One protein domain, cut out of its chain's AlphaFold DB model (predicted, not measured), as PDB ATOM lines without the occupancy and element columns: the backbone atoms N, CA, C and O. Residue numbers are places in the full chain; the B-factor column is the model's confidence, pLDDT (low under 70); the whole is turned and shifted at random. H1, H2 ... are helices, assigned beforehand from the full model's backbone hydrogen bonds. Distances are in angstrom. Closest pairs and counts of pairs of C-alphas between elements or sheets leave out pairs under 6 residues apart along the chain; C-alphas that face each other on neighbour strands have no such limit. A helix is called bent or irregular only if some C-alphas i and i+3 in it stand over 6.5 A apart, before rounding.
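Overview. This is residues 17 to 113 of the 114 residues of an uncharacterized protein of Thelohanellus kitauei (UniProt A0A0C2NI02). A long bent helix, H4, runs along a loose cluster of three shorter helices and then beyond it: H2 and H3 pack on its second arm, H4b, and H1 packs across H3. The far end of H4, residues 95 to 111, sticks out with residues 112 and 113 as a free arm that makes much of the length, while the first arm, H4a, runs back beside H3. The printed part has 97 residues with four named helices, H1, H2, H3 and H4 in that order, and no named strand; its class is all helix. The whole is extended, with a radius of gyration of the C-alphas of 19.3 A and spans of 72 by 21 by 20 A.

Along the chain. H1, residues 17 to 30, begins at C-alpha 17 (26.201, -56.475, 55.394) and is 20.3 A long. H2 is residues 35 to 40, and H3, residues 43 to 59, is 24.6 A long. H4, residues 65 to 111, was assigned as one helix by its hydrogen bonds but is bent, with C-alphas 73 and 76 6.8 A apart. H4a is residues 65 to 73; H4b, residues 76 to 111, is 52.5 A long and ends at C-alpha 111 (53.118, -17.860, 54.776).

Arrangement. H1 and H3 touch, the C-alphas of Ala 28 and Ala 43 closest at 5.1 A, at a steep tilt of 48 degrees, opposite ways. H2 touches residues 87 to 91 of H4b, Leu 39 and Lys 87 having the closest C-alphas at 5.7 A. Residues 44 to 49 of H3 touch residues 76 to 83 of H4b, with the C-alphas of Leu 44 and Gln 83 closest at 5.5 A. H3 and H4a are close but not clearly touching, at a shallow tilt of 7 degrees, opposite ways. H4a is apart from H1 and H2. In H1, H2, H3, H4a and H4b every O i to N i+4 pair is within hydrogen-bond range.

Size, cuts and confidence. The C-alphas of Glu 65 and Arg 113, the two farthest apart, are 71.8 A apart. The printed part has no cut, and its three links are tight. Confidence is under 70 at residues 17 to 18, 99, 108 and 110 to 113.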
ATOM      1  N   ASP A  17      26.759 -57.777  55.787       53.88
ATOM      2  CA  ASP A  17      26.201 -56.475  55.394       53.88
ATOM      3  C   ASP A  17      27.208 -55.601  54.628       53.88
ATOM      4  O   ASP A  17      26.848 -54.904  53.681       53.88
ATOM      5  N   VAL A  18      28.497 -55.687  54.979       57.19
ATOM      6  CA  VAL A  18      29.569 -54.927  54.313       57.19
ATOM      7  C   VAL A  18      29.780 -55.432  52.883       57.19
ATOM      8  O   VAL A  18      30.037 -54.632  51.991       57.19
ATOM      9  N   ASN A  19      29.600 -56.733  52.629       70.62
ATOM     10  CA  ASN A  19      29.734 -57.290  51.280       70.62
ATOM     11  C   ASN A  19      28.613 -56.842  50.338       70.62
ATOM     12  O   ASN A  19      28.872 -56.614  49.158       70.62
ATOM     13  N   TYR A  20      27.387 -56.739  50.852       76.56
ATOM     14  CA  TYR A  20      26.232 -56.296  50.076       76.56
ATOM     15  C   TYR A  20      26.352 -54.812  49.707       76.56
ATOM     16  O   TYR A  20      26.226 -54.422  48.550       76.56
ATOM     17  N   GLU A  21      26.690 -53.972  50.681       80.12
ATOM     18  CA  GLU A  21      26.930 -52.546  50.455       80.12
ATOM     19  C   GLU A  21      28.101 -52.290  49.490       80.12
ATOM     20  O   GLU A  21      28.020 -51.455  48.583       80.12
ATOM     21  N   GLU A  22      29.187 -53.055  49.629       81.75
ATOM     22  CA  GLU A  22      30.335 -52.972  48.731       81.75
ATOM     23  C   GLU A  22      30.001 -53.463  47.310       81.75
ATOM     24  O   GLU A  22      30.515 -52.898  46.339       81.75
ATOM     25  N   SER A  23      29.128 -54.467  47.148       84.81
ATOM     26  CA  SER A  23      28.720 -54.952  45.822       84.81
ATOM     27  C   SER A  23      27.869 -53.927  45.069       84.81
ATOM     28  O   SER A  23      28.100 -53.707  43.875       84.81
ATOM     29  N   ILE A  24      26.977 -53.210  45.765       87.75
ATOM     30  CA  ILE A  24      26.203 -52.095  45.193       87.75
ATOM     31  C   ILE A  24      27.139 -51.004  44.677       87.75
ATOM     32  O   ILE A  24      27.002 -50.556  43.534       87.75
ATOM     33  N   LEU A  25      28.103 -50.587  45.504       84.69
ATOM     34  CA  LEU A  25      29.067 -49.553  45.137       84.69
ATOM     35  C   LEU A  25      29.923 -49.981  43.942       84.69
ATOM     36  O   LEU A  25      30.059 -49.211  42.990       84.69
ATOM     37  N   LYS A  26      30.449 -51.213  43.944       87.19
ATOM     38  CA  LYS A  26      31.217 -51.760  42.813       87.19
ATOM     39  C   LYS A  26      30.397 -51.750  41.525       87.19
ATOM     40  O   LYS A  26      30.856 -51.196  40.531       87.19
ATOM     41  N   CYS A  27      29.164 -52.255  41.563       89.81
ATOM     42  CA  CYS A  27      28.259 -52.233  40.414       89.81
ATOM     43  C   CYS A  27      28.011 -50.803  39.895       89.81
ATOM     44  O   CYS A  27      28.002 -50.570  38.684       89.81
ATOM     45  N   ALA A  28      27.835 -49.825  40.790       88.94
ATOM     46  CA  ALA A  28      27.561 -48.445  40.400       88.94
ATOM     47  C   ALA A  28      28.784 -47.763  39.756       88.94
ATOM     48  O   ALA A  28      28.627 -47.044  38.764       88.94
ATOM     49  N   PHE A  29      29.992 -48.021  40.267       87.25
ATOM     50  CA  PHE A  29      31.245 -47.508  39.699       87.25
ATOM     51  C   PHE A  29      31.658 -48.215  38.402       87.25
ATOM     52  O   PHE A  29      32.249 -47.583  37.536       87.25
ATOM     53  N   GLU A  30      31.296 -49.481  38.199       88.38
ATOM     54  CA  GLU A  30      31.452 -50.136  36.889       88.38
ATOM     55  C   GLU A  30      30.581 -49.483  35.803       88.38
ATOM     56  O   GLU A  30      30.890 -49.566  34.614       88.38
ATOM     57  N   ARG A  31      29.489 -48.824  36.210       82.94
ATOM     58  CA  ARG A  31      28.525 -48.157  35.324       82.94
ATOM     59  C   ARG A  31      28.718 -46.645  35.210       82.94
ATOM     60  O   ARG A  31      28.047 -46.036  34.383       82.94
ATOM     61  N   SER A  32      29.600 -46.053  36.013       86.44
ATOM     62  CA  SER A  32      29.814 -44.602  36.068       86.44
ATOM     63  C   SER A  32      31.306 -44.292  35.994       86.44
ATOM     64  O   SER A  32      32.086 -44.770  36.810       86.44
ATOM     65  N   ASN A  33      31.722 -43.435  35.064       82.50
ATOM     66  CA  ASN A  33      33.138 -43.126  34.839       82.50
ATOM     67  C   ASN A  33      33.688 -42.063  35.804       82.50
ATOM     68  O   ASN A  33      34.877 -41.741  35.774       82.50
ATOM     69  N   SER A  34      32.831 -41.465  36.635       82.44
ATOM     70  CA  SER A  34      33.224 -40.454  37.615       82.44
ATOM     71  C   SER A  34      32.259 -40.390  38.798       82.44
ATOM     72  O   SER A  34      31.097 -40.780  38.692       82.44
ATOM     73  N   VAL A  35      32.725 -39.822  39.916       81.25
ATOM     74  CA  VAL A  35      31.881 -39.545  41.094       81.25
ATOM     75  C   VAL A  35      30.724 -38.611  40.735       81.25
ATOM     76  O   VAL A  35      29.607 -38.828  41.185       81.25
ATOM     77  N   THR A  36      30.958 -37.604  39.888       82.88
ATOM     78  CA  THR A  36      29.910 -36.675  39.439       82.88
ATOM     79  C   THR A  36      28.799 -37.403  38.682       82.88
ATOM     80  O   THR A  36      27.628 -37.238  39.001       82.88
ATOM     81  N   GLU A  37      29.159 -38.281  37.747       85.38
ATOM     82  CA  GLU A  37      28.192 -39.103  37.007       85.38
ATOM     83  C   GLU A  37      27.387 -40.027  37.938       85.38
ATOM     84  O   GLU A  37      26.182 -40.216  37.763       85.38
ATOM     85  N   LEU A  38      28.025 -40.553  38.983       86.44
ATOM     86  CA  LEU A  38      27.381 -41.406  39.983       86.44
ATOM     87  C   LEU A  38      26.434 -40.615  40.913       86.44
ATOM     88  O   LEU A  38      25.392 -41.125  41.327       86.44
ATOM     89  N   LEU A  39      26.747 -39.346  41.201       86.69
ATOM     90  CA  LEU A  39      25.872 -38.431  41.944       86.69
ATOM     91  C   LEU A  39      24.627 -38.026  41.141       86.69
ATOM     92  O   LEU A  39      23.545 -37.895  41.725       86.69
ATOM     93  N   ASP A  40      24.764 -37.870  39.826       87.00
ATOM     94  CA  ASP A  40      23.697 -37.385  38.943       87.00
ATOM     95  C   ASP A  40      22.805 -38.508  38.378       87.00
ATOM     96  O   ASP A  40      21.683 -38.250  37.945       87.00
ATOM     97  N   SER A  41      23.261 -39.763  38.415       89.69
ATOM     98  CA  SER A  41      22.536 -40.923  37.875       89.69
ATOM     99  C   SER A  41      21.764 -41.721  38.938       89.69
ATOM    100  O   SER A  41      21.927 -41.519  40.141       89.69
ATOM    101  N   ASN A  42      20.933 -42.670  38.495       89.88
ATOM    102  CA  ASN A  42      20.282 -43.669  39.358       89.88
ATOM    103  C   ASN A  42      21.086 -44.979  39.463       89.88
ATOM    104  O   ASN A  42      20.543 -46.001  39.873       89.88
ATOM    105  N   ALA A  43      22.378 -44.971  39.108       89.88
ATOM    106  CA  ALA A  43      23.192 -46.188  39.050       89.88
ATOM    107  C   ALA A  43      23.223 -46.954  40.385       89.88
ATOM    108  O   ALA A  43      23.156 -48.180  40.387       89.88
ATOM    109  N   LEU A  44      23.267 -46.238  41.516       90.12
ATOM    110  CA  LEU A  44      23.221 -46.828  42.859       90.12
ATOM    111  C   LEU A  44      21.890 -47.531  43.144       90.12
ATOM    112  O   LEU A  44      21.895 -48.660  43.629       90.12
ATOM    113  N   LEU A  45      20.762 -46.888  42.826       90.12
ATOM    114  CA  LEU A  45      19.430 -47.475  42.988       90.12
ATOM    115  C   LEU A  45      19.279 -48.737  42.134       90.12
ATOM    116  O   LEU A  45      18.886 -49.782  42.648       90.12
ATOM    117  N   ASP A  46      19.653 -48.659  40.856       90.75
ATOM    118  CA  ASP A  46      19.544 -49.781  39.922       90.75
ATOM    119  C   ASP A  46      20.415 -50.968  40.359       90.75
ATOM    120  O   ASP A  46      19.998 -52.125  40.273       90.75
ATOM    121  N   CYS A  47      21.627 -50.691  40.847       91.62
ATOM    122  CA  CYS A  47      22.522 -51.714  41.376       91.62
ATOM    123  C   CYS A  47      22.004 -52.317  42.685       91.62
ATOM    124  O   CYS A  47      22.058 -53.532  42.835       91.62
ATOM    125  N   CYS A  48      21.434 -51.518  43.588       90.06
ATOM    126  CA  CYS A  48      20.826 -52.028  44.817       90.06
ATOM    127  C   CYS A  48      19.666 -52.987  44.538       90.06
ATOM    128  O   CYS A  48      19.620 -54.082  45.097       90.06
ATOM    129  N   VAL A  49      18.771 -52.626  43.615       88.25
ATOM    130  CA  VAL A  49      17.657 -53.500  43.221       88.25
ATOM    131  C   VAL A  49      18.177 -54.802  42.608       88.25
ATOM    132  O   VAL A  49      17.685 -55.879  42.941       88.25
ATOM    133  N   LYS A  50      19.198 -54.723  41.748       88.62
ATOM    134  CA  LYS A  50      19.804 -55.900  41.117       88.62
ATOM    135  C   LYS A  50      20.470 -56.829  42.139       88.62
ATOM    136  O   LYS A  50      20.249 -58.035  42.097       88.62
ATOM    137  N   GLU A  51      21.264 -56.287  43.055       88.12
ATOM    138  CA  GLU A  51      21.947 -57.081  44.081       88.12
ATOM    139  C   GLU A  51      20.950 -57.696  45.071       88.12
ATOM    140  O   GLU A  51      21.089 -58.864  45.426       88.12
ATOM    141  N   SER A  52      19.883 -56.971  45.431       83.94
ATOM    142  CA  SER A  52      18.763 -57.527  46.207       83.94
ATOM    143  C   SER A  52      18.121 -58.727  45.510       83.94
ATOM    144  O   SER A  52      17.835 -59.734  46.151       83.94
ATOM    145  N   GLN A  53      17.895 -58.645  44.195       82.88
ATOM    146  CA  GLN A  53      17.332 -59.758  43.425       82.88
ATOM    147  C   GLN A  53      18.274 -60.966  43.406       82.88
ATOM    148  O   GLN A  53      17.820 -62.083  43.652       82.88
ATOM    149  N   ASN A  54      19.575 -60.747  43.192       84.00
ATOM    150  CA  ASN A  54      20.582 -61.813  43.227       84.00
ATOM    151  C   ASN A  54      20.620 -62.511  44.597       84.00
ATOM    152  O   ASN A  54      20.696 -63.736  44.672       84.00
ATOM    153  N   GLU A  55      20.545 -61.740  45.685       79.75
ATOM    154  CA  GLU A  55      20.508 -62.276  47.045       79.75
ATOM    155  C   GLU A  55      19.265 -63.153  47.264       79.75
ATOM    156  O   GLU A  55      19.368 -64.280  47.749       79.75
ATOM    157  N   ILE A  56      18.090 -62.681  46.839       77.56
ATOM    158  CA  ILE A  56      16.839 -63.443  46.939       77.56
ATOM    159  C   ILE A  56      16.915 -64.744  46.130       77.56
ATOM    160  O   ILE A  56      16.464 -65.786  46.606       77.56
ATOM    161  N   GLU A  57      17.497 -64.717  44.928       79.81
ATOM    162  CA  GLU A  57      17.673 -65.916  44.104       79.81
ATOM    163  C   GLU A  57      18.563 -66.965  44.781       79.81
ATOM    164  O   GLU A  57      18.229 -68.150  44.746       79.81
ATOM    165  N   LEU A  58      19.637 -66.544  45.458       79.56
ATOM    166  CA  LEU A  58      20.519 -67.443  46.211       79.56
ATOM    167  C   LEU A  58      19.800 -68.137  47.376       79.56
ATOM    168  O   LEU A  58      20.087 -69.297  47.676       79.56
ATOM    169  N   TYR A  59      18.857 -67.452  48.026       73.12
ATOM    170  CA  TYR A  59      18.131 -67.981  49.183       73.12
ATOM    171  C   TYR A  59      16.757 -68.575  48.851       73.12
ATOM    172  O   TYR A  59      16.068 -69.047  49.755       73.12
ATOM    173  N   LYS A  60      16.366 -68.609  47.573       73.31
ATOM    174  CA  LYS A  60      15.032 -69.023  47.111       73.31
ATOM    175  C   LYS A  60      14.590 -70.408  47.602       73.31
ATOM    176  O   LYS A  60      13.403 -70.628  47.804       73.31
ATOM    177  N   GLU A  61      15.522 -71.338  47.812       74.50
ATOM    178  CA  GLU A  61      15.215 -72.686  48.325       74.50
ATOM    179  C   GLU A  61      15.009 -72.729  49.851       74.50
ATOM    180  O   GLU A  61      14.393 -73.660  50.367       74.50
ATOM    181  N   ASN A  62      15.494 -71.715  50.573       76.69
ATOM    182  CA  ASN A  62      15.526 -71.661  52.037       76.69
ATOM    183  C   ASN A  62      14.510 -70.673  52.637       76.69
ATOM    184  O   ASN A  62      14.361 -70.611  53.859       76.69
ATOM    185  N   VAL A  63      13.826 -69.890  51.802       74.75
ATOM    186  CA  VAL A  63      12.933 -68.802  52.217       74.75
ATOM    187  C   VAL A  63      11.522 -69.073  51.698       74.75
ATOM    188  O   VAL A  63      11.333 -69.545  50.581       74.75
ATOM    189  N   SER A  64      10.506 -68.795  52.518       80.69
ATOM    190  CA  SER A  64       9.112 -68.963  52.100       80.69
ATOM    191  C   SER A  64       8.727 -67.940  51.025       80.69
ATOM    192  O   SER A  64       9.189 -66.800  51.041       80.69
ATOM    193  N   GLU A  65       7.813 -68.305  50.121       80.38
ATOM    194  CA  GLU A  65       7.319 -67.382  49.082       80.38
ATOM    195  C   GLU A  65       6.671 -66.105  49.643       80.38
ATOM    196  O   GLU A  65       6.597 -65.094  48.944       80.38
ATOM    197  N   ALA A  66       6.153 -66.164  50.873       78.56
ATOM    198  CA  ALA A  66       5.587 -65.009  51.563       78.56
ATOM    199  C   ALA A  66       6.695 -64.041  51.995       78.56
ATOM    200  O   ALA A  66       6.659 -62.876  51.625       78.56
ATOM    201  N   LEU A  67       7.737 -64.552  52.660       78.38
ATOM    202  CA  LEU A  67       8.876 -63.741  53.084       78.38
ATOM    203  C   LEU A  67       9.655 -63.179  51.884       78.38
ATOM    204  O   LEU A  67      10.106 -62.042  51.925       78.38
ATOM    205  N   MET A  68       9.764 -63.931  50.784       75.94
ATOM    206  CA  MET A  68      10.330 -63.402  49.538       75.94
ATOM    207  C   MET A  68       9.547 -62.198  49.004       75.94
ATOM    208  O   MET A  68      10.161 -61.236  48.554       75.94
ATOM    209  N   ARG A  69       8.209 -62.250  49.033       79.50
ATOM    210  CA  ARG A  69       7.361 -61.138  48.584       79.50
ATOM    211  C   ARG A  69       7.519 -59.918  49.480       79.50
ATOM    212  O   ARG A  69       7.771 -58.846  48.951       79.50
ATOM    213  N   ASP A  70       7.479 -60.108  50.795       79.81
ATOM    214  CA  ASP A  70       7.657 -59.017  51.757       79.81
ATOM    215  C   ASP A  70       9.013 -58.318  51.552       79.81
ATOM    216  O   ASP A  70       9.089 -57.093  51.472       79.81
ATOM    217  N   ILE A  71      10.087 -59.094  51.349       75.56
ATOM    218  CA  ILE A  71      11.411 -58.540  51.034       75.56
ATOM    219  C   ILE A  71      11.373 -57.774  49.702       75.56
ATOM    220  O   ILE A  71      11.893 -56.665  49.623       75.56
ATOM    221  N   MET A  72      10.773 -58.324  48.644       76.38
ATOM    222  CA  MET A  72      10.699 -57.631  47.350       76.38
ATOM    223  C   MET A  72       9.889 -56.331  47.405       76.38
ATOM    224  O   MET A  72      10.210 -55.406  46.657       76.38
ATOM    225  N   ASP A  73       8.890 -56.252  48.281       81.81
ATOM    226  CA  ASP A  73       8.047 -55.071  48.451       81.81
ATOM    227  C   ASP A  73       8.765 -53.961  49.244       81.81
ATOM    228  O   ASP A  73       8.643 -52.786  48.898       81.81
ATOM    229  N   GLU A  74       9.576 -54.305  50.253       80.62
ATOM    230  CA  GLU A  74      10.301 -53.323  51.083       80.62
ATOM    231  C   GLU A  74      11.616 -52.823  50.456       80.62
ATOM    232  O   GLU A  74      12.039 -51.678  50.663       80.62
ATOM    233  N   ARG A  75      12.299 -53.667  49.673       78.75
ATOM    234  CA  ARG A  75      13.642 -53.364  49.141       78.75
ATOM    235  C   ARG A  75      13.729 -52.105  48.269       78.75
ATOM    236  O   ARG A  75      14.736 -51.411  48.399       78.75
ATOM    237  N   PRO A  76      12.750 -51.743  47.415       80.38
ATOM    238  CA  PRO A  76      12.817 -50.506  46.636       80.38
ATOM    239  C   PRO A  76      12.938 -49.248  47.506       80.38
ATOM    240  O   PRO A  76      13.732 -48.358  47.190       80.38
ATOM    241  N   GLU A  77      12.200 -49.185  48.618       83.88
ATOM    242  CA  GLU A  77      12.270 -48.056  49.551       83.88
ATOM    243  C   GLU A  77      13.619 -48.025  50.276       83.88
ATOM    244  O   GLU A  77      14.269 -46.977  50.339       83.88
ATOM    245  N   LEU A  78      14.098 -49.184  50.740       83.56
ATOM    246  CA  LEU A  78      15.416 -49.313  51.367       83.56
ATOM    247  C   LEU A  78      16.551 -48.914  50.412       83.56
ATOM    248  O   LEU A  78      17.465 -48.188  50.805       83.56
ATOM    249  N   CYS A  79      16.467 -49.306  49.140       87.94
ATOM    250  CA  CYS A  79      17.443 -48.938  48.120       87.94
ATOM    251  C   CYS A  79      17.454 -47.433  47.829       87.94
ATOM    252  O   CYS A  79      18.519 -46.857  47.594       87.94
ATOM    253  N   ALA A  80      16.299 -46.762  47.877       87.19
ATOM    254  CA  ALA A  80      16.239 -45.309  47.749       87.19
ATOM    255  C   ALA A  80      16.927 -44.606  48.933       87.19
ATOM    256  O   ALA A  80      17.672 -43.641  48.735       87.19
ATOM    257  N   VAL A  81      16.727 -45.110  50.157       87.06
ATOM    258  CA  VAL A  81      17.411 -44.608  51.359       87.06
ATOM    259  C   VAL A  81      18.924 -44.817  51.251       87.06
ATOM    260  O   VAL A  81      19.679 -43.861  51.444       87.06
ATOM    261  N   GLN A  82      19.373 -46.018  50.870       83.75
ATOM    262  CA  GLN A  82      20.795 -46.318  50.668       83.75
ATOM    263  C   GLN A  82      21.423 -45.440  49.581       83.75
ATOM    264  O   GLN A  82      22.492 -44.872  49.802       83.75
ATOM    265  N   GLN A  83      20.756 -45.249  48.435       89.19
ATOM    266  CA  GLN A  83      21.250 -44.350  47.389       89.19
ATOM    267  C   GLN A  83      21.504 -42.943  47.941       89.19
ATOM    268  O   GLN A  83      22.551 -42.355  47.665       89.19
ATOM    269  N   ASN A  84      20.552 -42.391  48.692       88.12
ATOM    270  CA  ASN A  84      20.691 -41.046  49.243       88.12
ATOM    271  C   ASN A  84      21.864 -40.968  50.228       88.12
ATOM    272  O   ASN A  84      22.680 -40.055  50.114       88.12
ATOM    273  N   ALA A  85      22.010 -41.963  51.109       85.62
ATOM    274  CA  ALA A  85      23.126 -42.034  52.048       85.62
ATOM    275  C   ALA A  85      24.488 -42.077  51.329       85.62
ATOM    276  O   ALA A  85      25.390 -41.308  51.665       85.62
ATOM    277  N   TYR A  86      24.630 -42.902  50.284       86.75
ATOM    278  CA  TYR A  86      25.862 -42.952  49.488       86.75
ATOM    279  C   TYR A  86      26.155 -41.635  48.779       86.75
ATOM    280  O   TYR A  86      27.290 -41.156  48.812       86.75
ATOM    281  N   LYS A  87      25.146 -41.021  48.153       87.50
ATOM    282  CA  LYS A  87      25.325 -39.733  47.472       87.50
ATOM    283  C   LYS A  87      25.731 -38.631  48.445       87.50
ATOM    284  O   LYS A  87      26.561 -37.794  48.093       87.50
ATOM    285  N   ASP A  88      25.202 -38.636  49.661       87.06
ATOM    286  CA  ASP A  88      25.586 -37.668  50.684       87.06
ATOM    287  C   ASP A  88      27.028 -37.879  51.160       87.06
ATOM    288  O   ASP A  88      27.787 -36.909  51.232       87.06
ATOM    289  N   CYS A  89      27.455 -39.127  51.371       84.81
ATOM    290  CA  CYS A  89      28.856 -39.446  51.662       84.81
ATOM    291  C   CYS A  89      29.798 -38.983  50.538       84.81
ATOM    292  O   CYS A  89      30.775 -38.283  50.800       84.81
ATOM    293  N   LEU A  90      29.476 -39.290  49.279       82.88
ATOM    294  CA  LEU A  90      30.289 -38.900  48.124       82.88
ATOM    295  C   LEU A  90      30.373 -37.376  47.954       82.88
ATOM    296  O   LEU A  90      31.436 -36.840  47.639       82.88
ATOM    297  N   ARG A  91      29.273 -36.653  48.211       84.75
ATOM    298  CA  ARG A  91      29.285 -35.183  48.254       84.75
ATOM    299  C   ARG A  91      30.224 -34.682  49.344       84.75
ATOM    300  O   ARG A  91      31.029 -33.790  49.080       84.75
ATOM    301  N   LEU A  92      30.137 -35.232  50.554       81.12
ATOM    302  CA  LEU A  92      30.991 -34.826  51.671       81.12
ATOM    303  C   LEU A  92      32.476 -35.056  51.369       81.12
ATOM    304  O   LEU A  92      33.282 -34.167  51.645       81.12
ATOM    305  N   GLU A  93      32.843 -36.180  50.755       78.44
ATOM    306  CA  GLU A  93      34.224 -36.444  50.333       78.44
ATOM    307  C   GLU A  93      34.717 -35.439  49.283       78.44
ATOM    308  O   GLU A  93      35.817 -34.887  49.411       78.44
ATOM    309  N   GLU A  94      33.890 -35.130  48.278       78.19
ATOM    310  CA  GLU A  94      34.230 -34.138  47.255       78.19
ATOM    311  C   GLU A  94      34.441 -32.743  47.875       78.19
ATOM    312  O   GLU A  94      35.419 -32.043  47.577       78.19
ATOM    313  N   TRP A  95      33.551 -32.341  48.789       76.69
ATOM    314  CA  TRP A  95      33.662 -31.088  49.534       76.69
ATOM    315  C   TRP A  95      34.888 -31.061  50.442       76.69
ATOM    316  O   TRP A  95      35.582 -30.043  50.495       76.69
ATOM    317  N   HIS A  96      35.193 -32.160  51.129       73.75
ATOM    318  CA  HIS A  96      36.365 -32.269  51.990       73.75
ATOM    319  C   HIS A  96      37.661 -32.058  51.194       73.75
ATOM    320  O   HIS A  96      38.522 -31.271  51.607       73.75
ATOM    321  N   LEU A  97      37.776 -32.667  50.009       75.81
ATOM    322  CA  LEU A  97      38.928 -32.476  49.128       75.81
ATOM    323  C   LEU A  97      39.059 -31.013  48.673       75.81
ATOM    324  O   LEU A  97      40.135 -30.421  48.797       75.81
ATOM    325  N   LYS A  98      37.965 -30.400  48.198       76.44
ATOM    326  CA  LYS A  98      37.941 -28.988  47.762       76.44
ATOM    327  C   LYS A  98      38.335 -28.041  48.898       76.44
ATOM    328  O   LYS A  98      39.143 -27.129  48.705       76.44
ATOM    329  N   THR A  99      37.805 -28.285  50.091       68.25
ATOM    330  CA  THR A  99      38.046 -27.473  51.289       68.25
ATOM    331  C   THR A  99      39.501 -27.585  51.743       68.25
ATOM    332  O   THR A  99      40.158 -26.568  51.972       68.25
ATOM    333  N   THR A 100      40.050 -28.800  51.762       75.25
ATOM    334  CA  THR A 100      41.461 -29.058  52.085       75.25
ATOM    335  C   THR A 100      42.398 -28.349  51.109       75.25
ATOM    336  O   THR A 100      43.339 -27.669  51.523       75.25
ATOM    337  N   GLN A 101      42.116 -28.425  49.803       78.81
ATOM    338  CA  GLN A 101      42.896 -27.718  48.784       78.81
ATOM    339  C   GLN A 101      42.815 -26.196  48.943       78.81
ATOM    340  O   GLN A 101      43.835 -25.511  48.829       78.81
ATOM    341  N   TYR A 102      41.626 -25.652  49.216       78.06
ATOM    342  CA  TYR A 102      41.434 -24.219  49.430       78.06
ATOM    343  C   TYR A 102      42.238 -23.713  50.633       78.06
ATOM    344  O   TYR A 102      43.025 -22.771  50.499       78.06
ATOM    345  N   PHE A 103      42.087 -24.351  51.796       75.12
ATOM    346  CA  PHE A 103      42.788 -23.930  53.009       75.12
ATOM    347  C   PHE A 103      44.295 -24.166  52.921       75.12
ATOM    348  O   PHE A 103      45.052 -23.297  53.345       75.12
ATOM    349  N   GLY A 104      44.747 -25.252  52.285       79.56
ATOM    350  CA  GLY A 104      46.169 -25.480  52.019       79.56
ATOM    351  C   GLY A 104      46.784 -24.380  51.146       79.56
ATOM    352  O   GLY A 104      47.819 -23.807  51.490       79.56
ATOM    353  N   ARG A 105      46.116 -24.000  50.046       76.00
ATOM    354  CA  ARG A 105      46.566 -22.888  49.185       76.00
ATOM    355  C   ARG A 105      46.554 -21.551  49.922       76.00
ATOM    356  O   ARG A 105      47.493 -20.769  49.782       76.00
ATOM    357  N   ARG A 106      45.512 -21.285  50.712       71.06
ATOM    358  CA  ARG A 106      45.387 -20.052  51.498       71.06
ATOM    359  C   ARG A 106      46.468 -19.954  52.573       71.06
ATOM    360  O   ARG A 106      47.061 -18.891  52.724       71.06
ATOM    361  N   TYR A 107      46.764 -21.051  53.262       71.19
ATOM    362  CA  TYR A 107      47.859 -21.138  54.224       71.19
ATOM    363  C   TYR A 107      49.211 -20.818  53.567       71.19
ATOM    364  O   TYR A 107      49.926 -19.930  54.030       71.19
ATOM    365  N   LEU A 108      49.519 -21.444  52.424       69.94
ATOM    366  CA  LEU A 108      50.748 -21.173  51.668       69.94
ATOM    367  C   LEU A 108      50.848 -19.718  51.183       69.94
ATOM    368  O   LEU A 108      51.931 -19.135  51.202       69.94
ATOM    369  N   PHE A 109      49.734 -19.117  50.753       74.25
ATOM    370  CA  PHE A 109      49.694 -17.709  50.347       74.25
ATOM    371  C   PHE A 109      49.997 -16.753  51.509       74.25
ATOM    372  O   PHE A 109      50.714 -15.774  51.319       74.25
ATOM    373  N   LEU A 110      49.477 -17.039  52.707       68.31
ATOM    374  CA  LEU A 110      49.722 -16.230  53.904       68.31
ATOM    375  C   LEU A 110      51.162 -16.380  54.417       68.31
ATOM    376  O   LEU A 110      51.772 -15.381  54.783       68.31
ATOM    377  N   MET A 111      51.729 -17.590  54.370       68.44
ATOM    378  CA  MET A 111      53.118 -17.860  54.776       68.44
ATOM    379  C   MET A 111      54.153 -17.209  53.845       68.44
ATOM    380  O   MET A 111      55.194 -16.771  54.309       68.44
ATOM    381  N   LYS A 112      53.877 -17.098  52.536       67.44
ATOM    382  CA  LYS A 112      54.774 -16.437  51.562       67.44
ATOM    383  C   LYS A 112      54.783 -14.902  51.638       67.44
ATOM    384  O   LYS A 112      55.511 -14.269  50.878       67.44
ATOM    385  N   ARG A 113      53.926 -14.302  52.468       56.31
ATOM    386  CA  ARG A 113      53.813 -12.844  52.658       56.31
ATOM    387  C   ARG A 113      54.372 -12.357  54.005       56.31
ATOM    388  O   ARG A 113      54.205 -11.179  54.309       56.31
TER     389      ARG A 113